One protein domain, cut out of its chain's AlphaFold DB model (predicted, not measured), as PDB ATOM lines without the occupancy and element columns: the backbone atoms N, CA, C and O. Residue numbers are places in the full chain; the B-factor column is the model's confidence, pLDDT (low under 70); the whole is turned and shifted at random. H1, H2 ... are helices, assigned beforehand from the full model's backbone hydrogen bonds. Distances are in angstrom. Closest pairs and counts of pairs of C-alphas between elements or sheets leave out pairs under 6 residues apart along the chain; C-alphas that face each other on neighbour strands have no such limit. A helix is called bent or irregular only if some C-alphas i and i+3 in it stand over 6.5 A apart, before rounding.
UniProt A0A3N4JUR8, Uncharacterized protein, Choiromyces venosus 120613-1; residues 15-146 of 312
ATOM      1  N   ILE A  15     120.551 108.399 157.933       98.44
ATOM      2  CA  ILE A  15     121.866 109.025 157.772       98.44
ATOM      3  C   ILE A  15     122.613 109.188 159.105       98.44
ATOM      4  O   ILE A  15     123.820 109.000 159.164       98.44
ATOM      5  N   VAL A  16     121.926 109.453 160.216       98.50
ATOM      6  CA  VAL A  16     122.569 109.533 161.541       98.50
ATOM      7  C   VAL A  16     122.896 108.132 162.062       98.50
ATOM      8  O   VAL A  16     123.987 107.889 162.585       98.50
ATOM      9  N   GLN A  17     122.000 107.166 161.838       98.44
ATOM     10  CA  GLN A  17     122.267 105.760 162.142       98.44
ATOM     11  C   GLN A  17     123.474 105.222 161.362       98.44
ATOM     12  O   GLN A  17     124.239 104.418 161.904       98.44
ATOM     13  N   SER A  18     123.670 105.653 160.110       98.50
ATOM     14  CA  SER A  18     124.800 105.211 159.290       98.50
ATOM     15  C   SER A  18     126.136 105.726 159.834       98.50
ATOM     16  O   SER A  18     127.083 104.937 159.897       98.50
ATOM     17  N   LEU A  19     126.203 106.962 160.356       98.62
ATOM     18  CA  LEU A  19     127.387 107.459 161.069       98.62
ATOM     19  C   LEU A  19     127.710 106.591 162.282       98.62
ATOM     20  O   LEU A  19     128.839 106.130 162.438       98.62
ATOM     21  N   TYR A  20     126.712 106.323 163.122       98.44
ATOM     22  CA  TYR A  20     126.901 105.465 164.290       98.44
ATOM     23  C   TYR A  20     127.327 104.039 163.891       98.44
ATOM     24  O   TYR A  20     128.151 103.399 164.550       98.44
ATOM     25  N   GLY A  21     126.819 103.539 162.761       98.56
ATOM     26  CA  GLY A  21     127.268 102.300 162.132       98.56
ATOM     27  C   GLY A  21     128.748 102.332 161.736       98.56
ATOM     28  O   GLY A  21     129.477 101.392 162.059       98.56
ATOM     29  N   LEU A  22     129.209 103.413 161.096       98.56
ATOM     30  CA  LEU A  22     130.621 103.623 160.760       98.56
ATOM     31  C   LEU A  22     131.492 103.678 162.017       98.56
ATOM     32  O   LEU A  22     132.523 103.007 162.063       98.56
ATOM     33  N   MET A  23     131.048 104.389 163.057       98.50
ATOM     34  CA  MET A  23     131.773 104.481 164.324       98.50
ATOM     35  C   MET A  23     131.989 103.112 164.968       98.50
ATOM     36  O   MET A  23     133.091 102.831 165.429       98.50
ATOM     37  N   LYS A  24     130.970 102.243 164.969       98.31
ATOM     38  CA  LYS A  24     131.096 100.869 165.484       98.31
ATOM     39  C   LYS A  24     131.963  99.985 164.595       98.31
ATOM     40  O   LYS A  24     132.716  99.166 165.098       98.31
ATOM     41  N   LYS A  25     131.836 100.119 163.275       98.38
ATOM     42  CA  LYS A  25     132.572  99.297 162.305       98.38
ATOM     43  C   LYS A  25     134.076  99.581 162.313       98.38
ATOM     44  O   LYS A  25     134.856  98.679 162.029       98.38
ATOM     45  N   HIS A  26     134.459 100.829 162.571       98.06
ATOM     46  CA  HIS A  26     135.838 101.307 162.472       98.06
ATOM     47  C   HIS A  26     136.444 101.735 163.823       98.06
ATOM     48  O   HIS A  26     137.516 102.334 163.836       98.06
ATOM     49  N   ASP A  27     135.770 101.441 164.940       97.75
ATOM     50  CA  ASP A  27     136.189 101.781 166.309       97.75
ATOM     51  C   ASP A  27     136.396 103.294 166.574       97.75
ATOM     52  O   ASP A  27     137.234 103.698 167.378       97.75
ATOM     53  N   TRP A  28     135.598 104.165 165.942       98.44
ATOM     54  CA  TRP A  28     135.724 105.632 166.059       98.44
ATOM     55  C   TRP A  28     134.995 106.257 167.252       98.44
ATOM     56  O   TRP A  28     135.045 107.472 167.430       98.44
ATOM     57  N   ILE A  29     134.316 105.468 168.088       98.31
ATOM     58  CA  ILE A  29     133.571 105.998 169.247       98.31
ATOM     59  C   ILE A  29     134.494 106.821 170.161       98.31
ATOM     60  O   ILE A  29     134.114 107.896 170.623       98.31
ATOM     61  N   LEU A  30     135.731 106.361 170.386       97.75
ATOM     62  CA  LEU A  30     136.708 107.108 171.180       97.75
ATOM     63  C   LEU A  30     137.132 108.415 170.488       97.75
ATOM     64  O   LEU A  30     137.252 109.437 171.159       97.75
ATOM     65  N   ASN A  31     137.308 108.403 169.161       98.50
ATOM     66  CA  ASN A  31     137.640 109.602 168.387       98.50
ATOM     67  C   ASN A  31     136.575 110.689 168.549       98.50
ATOM     68  O   ASN A  31     136.931 111.839 168.804       98.50
ATOM     69  N   PHE A  32     135.294 110.330 168.433       98.38
ATOM     70  CA  PHE A  32     134.188 111.278 168.565       98.38
ATOM     71  C   PHE A  32     133.997 111.760 170.004       98.38
ATOM     72  O   PHE A  32     133.850 112.959 170.216       98.38
ATOM     73  N   ASN A  33     134.086 110.878 171.004       98.12
ATOM     74  CA  ASN A  33     134.025 111.302 172.408       98.12
ATOM     75  C   ASN A  33     135.155 112.281 172.763       98.12
ATOM     76  O   ASN A  33     134.922 113.279 173.445       98.12
ATOM     77  N   GLN A  34     136.374 112.030 172.271       97.75
ATOM     78  CA  GLN A  34     137.498 112.943 172.468       97.75
ATOM     79  C   GLN A  34     137.274 114.276 171.743       97.75
ATOM     80  O   GLN A  34     137.511 115.326 172.336       97.75
ATOM     81  N   ALA A  35     136.760 114.242 170.509       97.19
ATOM     82  CA  ALA A  35     136.413 115.443 169.754       97.19
ATOM     83  C   ALA A  35     135.373 116.294 170.493       97.19
ATOM     84  O   ALA A  35     135.583 117.486 170.670       97.19
ATOM     85  N   ILE A  36     134.296 115.693 171.001       96.75
ATOM     86  CA  ILE A  36     133.275 116.401 171.786       96.75
ATOM     87  C   ILE A  36     133.910 117.037 173.029       96.75
ATOM     88  O   ILE A  36     133.733 118.229 173.281       96.75
ATOM     89  N   ALA A  37     134.717 116.280 173.777       95.19
ATOM     90  CA  ALA A  37     135.393 116.793 174.965       95.19
ATOM     91  C   ALA A  37     136.357 117.955 174.657       95.19
ATOM     92  O   ALA A  37     136.423 118.907 175.434       95.19
ATOM     93  N   ASP A  38     137.105 117.890 173.553       93.69
ATOM     94  CA  ASP A  38     138.025 118.950 173.127       93.69
ATOM     95  C   ASP A  38     137.265 120.182 172.614       93.69
ATOM     96  O   ASP A  38     137.550 121.297 173.054       93.69
ATOM     97  N   ALA A  39     136.234 119.980 171.787       91.81
ATOM     98  CA  ALA A  39     135.362 121.029 171.269       91.81
ATOM     99  C   ALA A  39     134.741 121.859 172.404       91.81
ATOM    100  O   ALA A  39     134.721 123.087 172.328       91.81
ATOM    101  N   LYS A  40     134.286 121.209 173.485       89.69
ATOM    102  CA  LYS A  40     133.688 121.886 174.650       89.69
ATOM    103  C   LYS A  40     134.645 122.805 175.393       89.69
ATOM    104  O   LYS A  40     134.205 123.792 175.977       89.69
ATOM    105  N   ARG A  41     135.954 122.530 175.373       87.25
ATOM    106  CA  ARG A  41     136.941 123.393 176.053       87.25
ATOM    107  C   ARG A  41     137.012 124.787 175.445       87.25
ATOM    108  O   ARG A  41     137.473 125.702 176.121       87.25
ATOM    109  N   ALA A  42     136.556 124.948 174.204       81.94
ATOM    110  CA  ALA A  42     136.462 126.246 173.560       81.94
ATOM    111  C   ALA A  42     135.346 127.135 174.126       81.94
ATOM    112  O   ALA A  42     135.388 128.335 173.888       81.94
ATOM    113  N   ASN A  43     134.385 126.586 174.884       80.19
ATOM    114  CA  ASN A  43     133.297 127.352 175.505       80.19
ATOM    115  C   ASN A  43     132.513 128.212 174.490       80.19
ATOM    116  O   ASN A  43     132.265 129.401 174.699       80.19
ATOM    117  N   VAL A  44     132.186 127.600 173.351       80.44
ATOM    118  CA  VAL A  44     131.423 128.218 172.262       80.44
ATOM    119  C   VAL A  44     129.929 128.173 172.602       80.44
ATOM    120  O   VAL A  44     129.467 127.138 173.090       80.44
ATOM    121  N   PRO A  45     129.156 129.241 172.320       76.81
ATOM    122  CA  PRO A  45     127.701 129.215 172.460       76.81
ATOM    123  C   PRO A  45     127.054 128.015 171.753       76.81
ATOM    124  O   PRO A  45     127.565 127.523 170.749       76.81
ATOM    125  N   ASP A  46     125.920 127.552 172.278       79.50
ATOM    126  CA  ASP A  46     125.123 126.427 171.760       79.50
ATOM    127  C   ASP A  46     125.792 125.039 171.794       79.50
ATOM    128  O   ASP A  46     125.123 124.042 171.513       79.50
ATOM    129  N   LEU A  47     127.062 124.936 172.205       85.31
ATOM    130  CA  LEU A  47     127.749 123.657 172.405       85.31
ATOM    131  C   LEU A  47     127.469 123.035 173.785       85.31
ATOM    132  O   LEU A  47     127.656 121.835 173.967       85.31
ATOM    133  N   ASP A  48     126.964 123.814 174.747       83.88
ATOM    134  CA  ASP A  48     126.662 123.352 176.115       83.88
ATOM    135  C   ASP A  48     125.667 122.183 176.159       83.88
ATOM    136  O   ASP A  48     125.677 121.382 177.094       83.88
ATOM    137  N   LYS A  49     124.822 122.062 175.130       87.44
ATOM    138  CA  LYS A  49     123.847 120.976 174.989       87.44
ATOM    139  C   LYS A  49     124.444 119.663 174.474       87.44
ATOM    140  O   LYS A  49     123.747 118.662 174.493       87.44
ATOM    141  N   ILE A  50     125.691 119.668 173.997       92.69
ATOM    142  CA  ILE A  50     126.376 118.483 173.475       92.69
ATOM    143  C   ILE A  50     127.373 118.006 174.531       92.69
ATOM    144  O   ILE A  50     128.466 118.557 174.654       92.69
ATOM    145  N   ASN A  51     126.995 117.022 175.350       92.12
ATOM    146  CA  ASN A  51     127.833 116.528 176.450       92.12
ATOM    147  C   ASN A  51     128.532 115.212 176.144       92.12
ATOM    148  O   ASN A  51     129.637 114.982 176.638       92.12
ATOM    149  N   ASP A  52     127.901 114.381 175.332       95.06
ATOM    150  CA  ASP A  52     128.369 113.058 174.971       95.06
ATOM    151  C   ASP A  52     127.981 112.720 173.524       95.06
ATOM    152  O   ASP A  52     127.482 113.560 172.766       95.06
ATOM    153  N   LEU A  53     128.286 111.488 173.118       96.69
ATOM    154  CA  LEU A  53     128.015 111.013 171.771       96.69
ATOM    155  C   LEU A  53     126.517 110.983 171.440       96.69
ATOM    156  O   LEU A  53     126.163 111.272 170.298       96.69
ATOM    157  N   ASP A  54     125.653 110.652 172.399       96.38
ATOM    158  CA  ASP A  54     124.214 110.580 172.148       96.38
ATOM    159  C   ASP A  54     123.649 111.989 171.945       96.38
ATOM    160  O   ASP A  54     122.897 112.206 170.995       96.38
ATOM    161  N   ASP A  55     124.081 112.969 172.745       95.75
ATOM    162  CA  ASP A  55     123.733 114.376 172.529       95.75
ATOM    163  C   ASP A  55     124.202 114.877 171.153       95.75
ATOM    164  O   ASP A  55     123.464 115.582 170.464       95.75
ATOM    165  N   TYR A  56     125.412 114.499 170.719       96.75
ATOM    166  CA  TYR A  56     125.925 114.871 169.395       96.75
ATOM    167  C   TYR A  56     125.078 114.275 168.266       96.75
ATOM    168  O   TYR A  56     124.685 114.989 167.342       96.75
ATOM    169  N   LEU A  57     124.769 112.976 168.345       97.75
ATOM    170  CA  LEU A  57     123.939 112.291 167.355       97.75
ATOM    171  C   LEU A  57     122.513 112.863 167.336       97.75
ATOM    172  O   LEU A  57     121.933 113.017 166.262       97.75
ATOM    173  N   ASN A  58     121.974 113.247 168.495       96.50
ATOM    174  CA  ASN A  58     120.695 113.945 168.594       96.50
ATOM    175  C   ASN A  58     120.749 115.346 167.964       96.50
ATOM    176  O   ASN A  58     119.847 115.674 167.198       96.50
ATOM    177  N   ASP A  59     121.794 116.147 168.205       95.75
ATOM    178  CA  ASP A  59     121.903 117.495 167.621       95.75
ATOM    179  C   ASP A  59     121.964 117.461 166.090       95.75
ATOM    180  O   ASP A  59     121.248 118.221 165.432       95.75
ATOM    181  N   ILE A  60     122.764 116.563 165.502       97.19
ATOM    182  CA  ILE A  60     122.797 116.424 164.040       97.19
ATOM    183  C   ILE A  60     121.475 115.845 163.513       97.19
ATOM    184  O   ILE A  60     120.990 116.257 162.466       97.19
ATOM    185  N   ASN A  61     120.805 114.959 164.256       97.75
ATOM    186  CA  ASN A  61     119.489 114.463 163.853       97.75
ATOM    187  C   ASN A  61     118.422 115.566 163.837       97.75
ATOM    188  O   ASN A  61     117.604 115.627 162.924       97.75
ATOM    189  N   GLU A  62     118.437 116.454 164.830       95.94
ATOM    190  CA  GLU A  62     117.562 117.626 164.873       95.94
ATOM    191  C   GLU A  62     117.905 118.629 163.769       95.94
ATOM    192  O   GLU A  62     117.007 119.240 163.184       95.94
ATOM    193  N   PHE A  63     119.193 118.783 163.447       96.62
ATOM    194  CA  PHE A  63     119.640 119.713 162.417       96.62
ATOM    195  C   PHE A  63     119.093 119.365 161.024       96.62
ATOM    196  O   PHE A  63     118.774 120.282 160.274       96.62
ATOM    197  N   LEU A  64     118.861 118.082 160.715       97.31
ATOM    198  CA  LEU A  64     118.223 117.643 159.460       97.31
ATOM    199  C   LEU A  64     116.840 118.261 159.201       97.31
ATOM    200  O   LEU A  64     116.403 118.302 158.057       97.31
ATOM    201  N   PHE A  65     116.156 118.728 160.248       96.19
ATOM    202  CA  PHE A  65     114.811 119.308 160.172       96.19
ATOM    203  C   PHE A  65     114.755 120.732 160.729       96.19
ATOM    204  O   PHE A  65     113.677 121.265 161.014       96.19
ATOM    205  N   TRP A  66     115.915 121.348 160.942       96.44
ATOM    206  CA  TRP A  66     115.988 122.688 161.492       96.44
ATOM    207  C   TRP A  66     115.505 123.700 160.457       96.44
ATOM    208  O   TRP A  66     116.110 123.843 159.405       96.44
ATOM    209  N   ARG A  67     114.434 124.436 160.763       97.81
ATOM    210  CA  ARG A  67     113.982 125.558 159.930       97.81
ATOM    211  C   ARG A  67     114.924 126.743 160.151       97.81
ATOM    212  O   ARG A  67     114.952 127.252 161.279       97.81
ATOM    213  N   PRO A  68     115.690 127.192 159.141       97.75
ATOM    214  CA  PRO A  68     116.646 128.265 159.347       97.75
ATOM    215  C   PRO A  68     115.936 129.551 159.748       97.75
ATOM    216  O   PRO A  68     114.929 129.926 159.152       97.75
ATOM    217  N   ALA A  69     116.469 130.209 160.767       97.25
ATOM    218  CA  ALA A  69     116.003 131.490 161.271       97.25
ATOM    219  C   ALA A  69     117.215 132.299 161.717       97.25
ATOM    220  O   ALA A  69     118.233 131.734 162.126       97.25
ATOM    221  N   GLU A  70     117.075 133.611 161.683       96.62
ATOM    222  CA  GLU A  70     118.166 134.549 161.863       96.62
ATOM    223  C   GLU A  70     118.021 135.369 163.150       96.62
ATOM    224  O   GLU A  70     117.003 135.312 163.844       96.62
ATOM    225  N   ASN A  71     119.085 136.075 163.524       94.31
ATOM    226  CA  ASN A  71     119.066 137.086 164.575       94.31
ATOM    227  C   ASN A  71     119.396 138.477 163.997       94.31
ATOM    228  O   ASN A  71     119.757 138.621 162.830       94.31
ATOM    229  N   GLU A  72     119.307 139.516 164.829       93.00
ATOM    230  CA  GLU A  72     119.591 140.898 164.410       93.00
ATOM    231  C   GLU A  72     121.012 141.073 163.838       93.00
ATOM    232  O   GLU A  72     121.225 141.896 162.951       93.00
ATOM    233  N   ARG A  73     121.991 140.276 164.292       89.38
ATOM    234  CA  ARG A  73     123.381 140.347 163.810       89.38
ATOM    235  C   ARG A  73     123.589 139.660 162.458       89.38
ATOM    236  O   ARG A  73     124.569 139.971 161.789       89.38
ATOM    237  N   GLY A  74     122.703 138.745 162.064       90.69
ATOM    238  CA  GLY A  74     122.826 137.982 160.819       90.69
ATOM    239  C   GLY A  74     123.820 136.819 160.884       90.69
ATOM    240  O   GLY A  74     124.327 136.408 159.844       90.69
ATOM    241  N   ASP A  75     124.146 136.324 162.083       89.56
ATOM    242  CA  ASP A  75     125.181 135.302 162.288       89.56
ATOM    243  C   ASP A  75     124.654 133.941 162.769       89.56
ATOM    244  O   ASP A  75     125.432 133.002 162.931       89.56
ATOM    245  N   ARG A  76     123.346 133.779 162.987       92.50
ATOM    246  CA  ARG A  76     122.765 132.543 163.528       92.50
ATOM    247  C   ARG A  76     122.861 131.387 162.543       92.50
ATOM    248  O   ARG A  76     123.259 130.294 162.950       92.50
ATOM    249  N   VAL A  77     122.513 131.605 161.273       93.88
ATOM    250  CA  VAL A  77     122.622 130.555 160.245       93.88
ATOM    251  C   VAL A  77     124.076 130.137 160.066       93.88
ATOM    252  O   VAL A  77     124.381 128.946 160.124       93.88
ATOM    253  N   TYR A  78     124.977 131.111 159.938       90.44
ATOM    254  CA  TYR A  78     126.414 130.867 159.836       90.44
ATOM    255  C   TYR A  78     126.939 130.051 161.027       90.44
ATOM    256  O   TYR A  78     127.540 128.994 160.841       90.44
ATOM    257  N   ASN A  79     126.627 130.472 162.257       89.75
ATOM    258  CA  ASN A  79     127.064 129.786 163.472       89.75
ATOM    259  C   ASN A  79     126.493 128.368 163.590       89.75
ATOM    260  O   ASN A  79     127.213 127.465 164.015       89.75
ATOM    261  N   LYS A  80     125.236 128.132 163.182       92.12
ATOM    262  CA  LYS A  80     124.646 126.783 163.185       92.12
ATOM    263  C   LYS A  80     125.395 125.841 162.238       92.12
ATOM    264  O   LYS A  80     125.641 124.693 162.605       92.12
ATOM    265  N   ILE A  81     125.799 126.328 161.061       92.12
ATOM    266  CA  ILE A  81     126.630 125.567 160.119       92.12
ATOM    267  C   ILE A  81     128.016 125.322 160.730       92.12
ATOM    268  O   ILE A  81     128.473 124.182 160.762       92.12
ATOM    269  N   CYS A  82     128.673 126.350 161.272       91.12
ATOM    270  CA  CYS A  82     129.985 126.188 161.897       91.12
ATOM    271  C   CYS A  82     129.966 125.196 163.066       91.12
ATOM    272  O   CYS A  82     130.904 124.419 163.200       91.12
ATOM    273  N   LEU A  83     128.912 125.176 163.885       90.44
ATOM    274  CA  LEU A  83     128.793 124.243 165.006       90.44
ATOM    275  C   LEU A  83     128.757 122.781 164.538       90.44
ATOM    276  O   LEU A  83     129.397 121.932 165.155       90.44
ATOM    277  N   PHE A  84     128.069 122.496 163.425       93.44
ATOM    278  CA  PHE A  84     128.053 121.159 162.823       93.44
ATOM    279  C   PHE A  84     129.467 120.691 162.450       93.44
ATOM    280  O   PHE A  84     129.862 119.574 162.789       93.44
ATOM    281  N   TYR A  85     130.255 121.561 161.814       93.38
ATOM    282  CA  TYR A  85     131.638 121.243 161.447       93.38
ATOM    283  C   TYR A  85     132.600 121.287 162.638       93.38
ATOM    284  O   TYR A  85     133.585 120.561 162.637       93.38
ATOM    285  N   TRP A  86     132.318 122.058 163.691       92.44
ATOM    286  CA  TRP A  86     133.239 122.260 164.814       92.44
ATOM    287  C   TRP A  86     133.690 120.950 165.473       92.44
ATOM    288  O   TRP A  86     134.874 120.790 165.767       92.44
ATOM    289  N   ILE A  87     132.777 119.994 165.671       93.88
ATOM    290  CA  ILE A  87     133.109 118.670 166.227       93.88
ATOM    291  C   ILE A  87     133.842 117.799 165.196       93.88
ATOM    292  O   ILE A  87     134.744 117.044 165.559       93.88
ATOM    293  N   LEU A  88     133.493 117.907 163.913       94.81
ATOM    294  CA  LEU A  88     134.130 117.152 162.827       94.81
ATOM    295  C   LEU A  88     135.567 117.625 162.548       94.81
ATOM    296  O   LEU A  88     136.405 116.813 162.162       94.81
ATOM    297  N   GLU A  89     135.863 118.897 162.817       91.81
ATOM    298  CA  GLU A  89     137.177 119.521 162.626       91.81
ATOM    299  C   GLU A  89     138.143 119.307 163.801       91.81
ATOM    300  O   GLU A  89     139.331 119.632 163.710       91.81
ATOM    301  N   GLN A  90     137.689 118.715 164.910       93.44
ATOM    302  CA  GLN A  90     138.595 118.378 166.007       93.44
ATOM    303  C   GLN A  90     139.624 117.340 165.566       93.44
ATOM    304  O   GLN A  90     139.354 116.464 164.752       93.44
ATOM    305  N   ARG A  91     140.824 117.399 166.152       94.19
ATOM    306  CA  ARG A  91     141.988 116.605 165.722       94.19
ATOM    307  C   ARG A  91     141.698 115.111 165.510       94.19
ATOM    308  O   ARG A  91     142.262 114.503 164.606       94.19
ATOM    309  N   THR A  92     140.892 114.497 166.374       97.12
ATOM    310  CA  THR A  92     140.610 113.054 166.328       97.12
ATOM    311  C   THR A  92     139.600 112.660 165.255       97.12
ATOM    312  O   THR A  92     139.643 111.516 164.807       97.12
ATOM    313  N   THR A  93     138.709 113.566 164.855       96.44
ATOM    314  CA  THR A  93     137.675 113.366 163.829       96.44
ATOM    315  C   THR A  93     138.145 113.859 162.463       96.44
ATOM    316  O   THR A  93     137.955 113.146 161.480       96.44
ATOM    317  N   SER A  94     138.866 114.979 162.388       94.44
ATOM    318  CA  SER A  94     139.467 115.474 161.142       94.44
ATOM    319  C   SER A  94     140.507 114.510 160.573       94.44
ATOM    320  O   SER A  94     140.574 114.317 159.363       94.44
ATOM    321  N   ALA A  95     141.231 113.781 161.429       95.56
ATOM    322  CA  ALA A  95     142.133 112.705 161.007       95.56
ATOM    323  C   ALA A  95     141.432 111.521 160.299       95.56
ATOM    324  O   ALA A  95     142.110 110.680 159.711       95.56
ATOM    325  N   LEU A  96     140.099 111.425 160.374       96.88
ATOM    326  CA  LEU A  96     139.293 110.398 159.701       96.88
ATOM    327  C   LEU A  96     138.734 110.883 158.352       96.88
ATOM    328  O   LEU A  96     138.213 110.078 157.573       96.88
ATOM    329  N   GLN A  97     138.807 112.185 158.080       95.19
ATOM    330  CA  GLN A  97     138.327 112.801 156.848       95.19
ATOM    331  C   GLN A  97     139.368 112.681 155.722       95.19
ATOM    332  O   GLN A  97     140.562 112.485 155.955       95.19
ATOM    333  N   SER A  98     138.913 112.800 154.476       91.62
ATOM    334  CA  SER A  98     139.788 113.003 153.323       91.62
ATOM    335  C   SER A  98     140.591 114.286 153.484       91.62
ATOM    336  O   SER A  98     140.042 115.336 153.806       91.62
ATOM    337  N   MET A  99     141.893 114.214 153.210       86.25
ATOM    338  CA  MET A  99     142.746 115.397 153.222       86.25
ATOM    339  C   MET A  99     142.330 116.364 152.110       86.25
ATOM    340  O   MET A  99     142.091 115.959 150.972       86.25
ATOM    341  N   ILE A 100     142.302 117.655 152.427       79.50
ATOM    342  CA  ILE A 100     142.009 118.714 151.461       79.50
ATOM    343  C   ILE A 100     143.326 119.201 150.861       79.50
ATOM    344  O   ILE A 100     143.887 120.219 151.260       79.50
ATOM    345  N   LEU A 101     143.850 118.415 149.923       78.00
ATOM    346  CA  LEU A 101     145.068 118.729 149.185       78.00
ATOM    347  C   LEU A 101     144.845 118.509 147.678       78.00
ATOM    348  O   LEU A 101     144.038 117.664 147.291       78.00
ATOM    349  N   PRO A 102     145.576 119.224 146.807       73.56
ATOM    350  CA  PRO A 102     145.452 119.106 145.353       73.56
ATOM    351  C   PRO A 102     145.598 117.669 144.846       73.56
ATOM    352  O   PRO A 102     144.810 117.204 144.028       73.56
ATOM    353  N   ASN A 103     146.539 116.913 145.414       73.38
ATOM    354  CA  ASN A 103     146.762 115.510 145.069       73.38
ATOM    355  C   ASN A 103     145.643 114.559 145.549       73.38
ATOM    356  O   ASN A 103     145.742 113.353 145.314       73.38
ATOM    357  N   GLU A 104     144.599 115.063 146.211       78.75
ATOM    358  CA  GLU A 104     143.450 114.300 146.709       78.75
ATOM    359  C   GLU A 104     142.154 114.553 145.918       78.75
ATOM    360  O   GLU A 104     141.221 113.762 146.037       78.75
ATOM    361  N   VAL A 105     142.094 115.572 145.046       71.50
ATOM    362  CA  VAL A 105     140.872 116.007 144.317       71.50
ATOM    363  C   VAL A 105     140.194 114.887 143.517       71.50
ATOM    364  O   VAL A 105     138.976 114.882 143.335       71.50
ATOM    365  N   ASN A 106     140.977 113.915 143.049       74.06
ATOM    366  CA  ASN A 106     140.514 112.796 142.224       74.06
ATOM    367  C   ASN A 106     140.538 111.444 142.942       74.06
ATOM    368  O   ASN A 106     140.331 110.403 142.316       74.06
ATOM    369  N   LYS A 107     140.818 111.433 144.246       83.94
ATOM    370  CA  LYS A 107     140.869 110.200 145.026       83.94
ATOM    371  C   LYS A 107     139.507 109.881 145.624       83.94
ATOM    372  O   LYS A 107     138.643 110.739 145.788       83.94
ATOM    373  N   LYS A 108     139.321 108.601 145.946       90.19
ATOM    374  CA  LYS A 108     138.136 108.154 146.672       90.19
ATOM    375  C   LYS A 108     138.111 108.824 148.048       90.19
ATOM    376  O   LYS A 108     139.128 108.836 148.743       90.19
ATOM    377  N   LEU A 109     136.946 109.335 148.433       92.75
ATOM    378  CA  LEU A 109     136.737 109.907 149.753       92.75
ATOM    379  C   LEU A 109     136.854 108.834 150.853       92.75
ATOM    380  O   LEU A 109     136.586 107.651 150.626       92.75
ATOM    381  N   THR A 110     137.267 109.235 152.056       96.19
ATOM    382  CA  THR A 110     137.165 108.364 153.235       96.19
ATOM    383  C   THR A 110     135.696 108.162 153.596       96.19
ATOM    384  O   THR A 110     134.854 108.995 153.263       96.19
ATOM    385  N   SER A 111     135.370 107.093 154.331       97.75
ATOM    386  CA  SER A 111     133.974 106.816 154.697       97.75
ATOM    387  C   SER A 111     133.322 107.959 155.486       97.75
ATOM    388  O   SER A 111     132.120 108.165 155.365       97.75
ATOM    389  N   LEU A 112     134.094 108.709 156.289       97.75
ATOM    390  CA  LEU A 112     133.559 109.869 157.006       97.75
ATOM    391  C   LEU A 112     133.260 111.028 156.046       97.75
ATOM    392  O   LEU A 112     132.190 111.619 156.137       97.75
ATOM    393  N   SER A 113     134.151 111.323 155.096       96.25
ATOM    394  CA  SER A 113     133.900 112.373 154.101       96.25
ATOM    395  C   SER A 113     132.772 112.011 153.128       96.25
ATOM    396  O   SER A 113     131.992 112.889 152.771       96.25
ATOM    397  N   GLU A 114     132.632 110.736 152.741       96.69
ATOM    398  CA  GLU A 114     131.465 110.249 151.983       96.69
ATOM    399  C   GLU A 114     130.170 110.486 152.774       96.69
ATOM    400  O   GLU A 114     129.213 111.049 152.241       96.69
ATOM    401  N   TRP A 115     130.165 110.138 154.066       98.25
ATOM    402  CA  TRP A 115     129.026 110.374 154.949       98.25
ATOM    403  C   TRP A 115     128.681 111.863 155.090       98.25
ATOM    404  O   TRP A 115     127.509 112.222 155.040       98.25
ATOM    405  N   MET A 116     129.677 112.748 155.217       97.88
ATOM    406  CA  MET A 116     129.447 114.195 155.317       97.88
ATOM    407  C   MET A 116     128.781 114.762 154.054       97.88
ATOM    408  O   MET A 116     127.886 115.602 154.159       97.88
ATOM    409  N   VAL A 117     129.183 114.292 152.866       96.25
ATOM    410  CA  VAL A 117     128.538 114.667 151.595       96.25
ATOM    411  C   VAL A 117     127.088 114.185 151.567       96.25
ATOM    412  O   VAL A 117     126.188 114.951 151.227       96.25
ATOM    413  N   GLU A 118     126.838 112.934 151.959       98.00
ATOM    414  CA  GLU A 118     125.483 112.383 152.007       98.00
ATOM    415  C   GLU A 118     124.598 113.129 153.017       98.00
ATOM    416  O   GLU A 118     123.468 113.489 152.692       98.00
ATOM    417  N   TYR A 119     125.128 113.459 154.195       98.50
ATOM    418  CA  TYR A 119     124.434 114.260 155.200       98.50
ATOM    419  C   TYR A 119     124.023 115.635 154.660       98.50
ATOM    420  O   TYR A 119     122.869 116.035 154.819       98.50
ATOM    421  N   ALA A 120     124.924 116.334 153.961       97.31
ATOM    422  CA  ALA A 120     124.609 117.616 153.331       97.31
ATOM    423  C   ALA A 120     123.499 117.490 152.268       97.31
ATOM    424  O   ALA A 120     122.618 118.346 152.200       97.31
ATOM    425  N   ASN A 121     123.486 116.405 151.487       97.19
ATOM    426  CA  ASN A 121     122.433 116.144 150.500       97.19
ATOM    427  C   ASN A 121     121.070 115.852 151.152       97.19
ATOM    428  O   ASN A 121     120.038 116.326 150.669       97.19
ATOM    429  N   VAL A 122     121.048 115.099 152.259       98.12
ATOM    430  CA  VAL A 122     119.810 114.840 153.016       98.12
ATOM    431  C   VAL A 122     119.275 116.141 153.618       98.12
ATOM    432  O   VAL A 122     118.083 116.422 153.493       98.12
ATOM    433  N   LEU A 123     120.150 116.972 154.193       97.50
ATOM    434  CA  LEU A 123     119.780 118.299 154.689       97.50
ATOM    435  C   LEU A 123     119.219 119.189 153.566       97.50
ATOM    436  O   LEU A 123     118.174 119.814 153.733       97.50
ATOM    437  N   GLY A 124     119.867 119.202 152.397       97.31
ATOM    438  CA  GLY A 124     119.392 119.939 151.224       97.31
ATOM    439  C   GLY A 124     118.010 119.480 150.747       97.31
ATOM    440  O   GLY A 124     117.170 120.317 150.430       97.31
ATOM    441  N   THR A 125     117.734 118.172 150.799       98.06
ATOM    442  CA  THR A 125     116.410 117.612 150.471       98.06
ATOM    443  C   THR A 125     115.318 118.156 151.397       98.06
ATOM    444  O   THR A 125     114.221 118.467 150.936       98.06
ATOM    445  N   PHE A 126     115.600 118.317 152.696       98.19
ATOM    446  CA  PHE A 126     114.660 118.974 153.603       98.19
ATOM    447  C   PHE A 126     114.447 120.444 153.221       98.19
ATOM    448  O   PHE A 126     113.302 120.894 153.198       98.19
ATOM    449  N   TYR A 127     115.503 121.176 152.854       98.38
ATOM    450  CA  TYR A 127     115.408 122.581 152.428       98.38
ATOM    451  C   TYR A 127     114.706 122.814 151.083       98.38
ATOM    452  O   TYR A 127     114.275 123.938 150.819       98.38
ATOM    453  N   ASP A 128     114.500 121.760 150.292       98.25
ATOM    454  CA  ASP A 128     113.618 121.752 149.117       98.25
ATOM    455  C   ASP A 128     112.145 121.448 149.452       98.25
ATOM    456  O   ASP A 128     111.298 121.433 148.559       98.25
ATOM    457  N   SER A 129     111.804 121.219 150.722       98.19
ATOM    458  CA  SER A 129     110.424 120.972 151.162       98.19
ATOM    459  C   SER A 129     109.758 122.222 151.740       98.19
ATOM    460  O   SER A 129     110.428 123.100 152.289       98.19
ATOM    461  N   GLU A 130     108.423 122.286 151.697       97.62
ATOM    462  CA  GLU A 130     107.649 123.386 152.305       97.62
ATOM    463  C   GLU A 130     107.774 123.430 153.838       97.62
ATOM    464  O   GLU A 130     107.595 124.474 154.462       97.62
ATOM    465  N   ASP A 131     108.162 122.315 154.464       97.50
ATOM    466  CA  ASP A 131     108.419 122.252 155.902       97.50
ATOM    467  C   ASP A 131     109.726 122.928 156.325       97.50
ATOM    468  O   ASP A 131     109.932 123.154 157.517       97.50
ATOM    469  N   SER A 132     110.604 123.290 155.391       98.19
ATOM    470  CA  SER A 132     111.863 123.975 155.714       98.19
ATOM    471  C   SER A 132     111.691 125.420 156.166       98.19
ATOM    472  O   SER A 132     112.629 126.024 156.687       98.19
ATOM    473  N   ILE A 133     110.499 125.981 155.980       97.06
ATOM    474  CA  ILE A 133     110.261 127.406 156.123       97.06
ATOM    475  C   ILE A 133     108.881 127.678 156.717       97.06
ATOM    476  O   ILE A 133     107.996 126.825 156.710       97.06
ATOM    477  N   ASN A 134     108.700 128.847 157.321       96.25
ATOM    478  CA  ASN A 134     107.388 129.390 157.655       96.25
ATOM    479  C   ASN A 134     107.474 130.921 157.777       96.25
ATOM    480  O   ASN A 134     108.553 131.507 157.686       96.25
ATOM    481  N   ALA A 135     106.328 131.569 157.994       96.06
ATOM    482  CA  ALA A 135     106.254 133.025 158.100       96.06
ATOM    483  C   ALA A 135     107.108 133.593 159.249       96.06
ATOM    484  O   ALA A 135     107.711 134.651 159.088       96.06
ATOM    485  N   GLU A 136     107.189 132.896 160.388       96.44
ATOM    486  CA  GLU A 136     107.978 133.346 161.542       96.44
ATOM    487  C   GLU A 136     109.474 133.314 161.231       96.44
ATOM    488  O   GLU A 136     110.167 134.303 161.454       96.44
ATOM    489  N   THR A 137     109.977 132.212 160.664       96.81
ATOM    490  CA  THR A 137     111.398 132.103 160.330       96.81
ATOM    491  C   THR A 137     111.786 133.058 159.212       96.81
ATOM    492  O   THR A 137     112.818 133.713 159.317       96.81
ATOM    493  N   ILE A 138     110.940 133.240 158.196       97.25
ATOM    494  CA  ILE A 138     111.173 134.240 157.147       97.25
ATOM    495  C   ILE A 138     111.256 135.652 157.707       97.25
ATOM    496  O   ILE A 138     112.150 136.406 157.318       97.25
ATOM    497  N   GLN A 139     110.365 136.012 158.632       97.50
ATOM    498  CA  GLN A 139     110.357 137.353 159.204       97.50
ATOM    499  C   GLN A 139     111.688 137.680 159.891       97.50
ATOM    500  O   GLN A 139     112.187 138.787 159.726       97.50
ATOM    501  N   THR A 140     112.338 136.703 160.535       98.12
ATOM    502  CA  THR A 140     113.655 136.928 161.158       98.12
ATOM    503  C   THR A 140     114.738 137.384 160.173       98.12
ATOM    504  O   THR A 140     115.614 138.157 160.554       98.12
ATOM    505  N   PHE A 141     114.670 136.974 158.901       98.06
ATOM    506  CA  PHE A 141     115.596 137.450 157.869       98.06
ATOM    507  C   PHE A 141     115.275 138.876 157.414       98.06
ATOM    508  O   PHE A 141     116.190 139.649 157.144       98.06
ATOM    509  N   TYR A 142     113.992 139.248 157.351       97.00
ATOM    510  CA  TYR A 142     113.580 140.632 157.084       97.00
ATOM    511  C   TYR A 142     113.946 141.579 158.230       97.00
ATOM    512  O   TYR A 142     114.248 142.744 157.979       97.00
ATOM    513  N   ASP A 143     113.952 141.070 159.460       97.75
ATOM    514  CA  ASP A 143     114.323 141.823 160.657       97.75
ATOM    515  C   ASP A 143     115.847 141.911 160.849       97.75
ATOM    516  O   ASP A 143     116.312 142.708 161.660       97.75
ATOM    517  N   SER A 144     116.635 141.121 160.107       97.38
ATOM    518  CA  SER A 144     118.098 141.128 160.151       97.38
ATOM    519  C   SER A 144     118.675 142.109 159.118       97.38
ATOM    520  O   SER A 144     118.666 141.817 157.915       97.38
ATOM    521  N   PRO A 145     119.245 143.263 159.530       96.69
ATOM    522  CA  PRO A 145     119.753 144.262 158.586       96.69
ATOM    523  C   PRO A 145     120.899 143.746 157.706       96.69
ATOM    524  O   PRO A 145     121.110 144.255 156.605       96.69
ATOM    525  N   ALA A 146     121.629 142.724 158.166       94.81
ATOM    526  CA  ALA A 146     122.727 142.110 157.423       94.81
ATOM    527  C   ALA A 146     122.273 141.506 156.082       94.81
ATOM    528  O   ALA A 146     123.023 141.555 155.108       94.81
TER     529      ALA A 146
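This is residues 15 to 146 of the 312 residues of an uncharacterized protein of Choiromyces venosus 120613-1 (UniProt A0A3N4JUR8). Four helices, H1, H3, H4 and H6, run back and forth roughly along the longest axis as a loosely joined group, with H1 and H6 side by side, and H2 crosses one end of the group, packing on the start of H3 and the end of H4. Short H5 packs on H2, H7 sits by itself at the far end of the longest axis, and residues 100 to 106 stick out as a free loop. The printed part has 132 residues with seven named helices, H1 to H7 in order, and no named strand, of the class all helix. It is compact, with a radius of gyration of the C-alphas of 16.2 A and spans of 44 by 34 by 30 A.

H1, residues 15 to 25, touches H6, residues 111 to 127, at a shallow tilt of 12 degrees, opposite ways; their closest C-alphas, of Ile 15 and Tyr 119, are 6.4 A apart. H1 only just touches H3, residues 53 to 63, with 3 pairs of C-alphas within 8 A, the closest those of Val 16 and Asn 61 at 6.3 A. H2, residues 29 to 40, touches H3, about perpendicular at 73 degrees, only just beyond steep; the closest C-alphas, of Asn 33 and Leu 53, are 6.1 A apart. Residues 86 to 88 of H4, residues 76 to 88, touch H2 at a steep tilt of 44 degrees, opposite ways, with the C-alphas of Ala 35 and Ile 87 closest at 5.8 A. H5, residues 91 to 94, touches residues 31 to 35 of H2, with the C-alphas of Asn 31 and Thr 92 closest at 5.0 A. H3 and H4 are close but not clearly touching, with the C-alphas of Ile 60 and Phe 84 closest at 7.2 A. H4 and H6 are apart, and H7, residues 135 to 142, touches no helix. Every O i to N i+4 pair is within hydrogen-bond range in H1, H2, H3 and H6, against 7 of 9 in H4 and 3 of 4 in H7; H5 is too short for such a pair.

H1 begins at C-alpha 15, (121.866, 109.025, 157.772), and is 15.2 A long from first to last C-alpha. H2 measures 16.8 A, H3 15.3 A and H4 19.1 A. H4 is irregular, but only just: C-alphas 84 and 87 are 6.6 A apart. H6, the longest helix, begins at C-alpha 111, (133.974, 106.816, 154.697), and measures 24.5 A. H7 ends at C-alpha 142, (113.580, 140.632, 157.084).

The two C-alphas farthest apart, of Lys 25 and Pro 145, are 46.9 A apart. The printed part has no cut. The links H2 to H3, H3 to H4 and H5 to H6 are long. The mean pLDDT of the printed part is 93.8, and no printed residue is under 70.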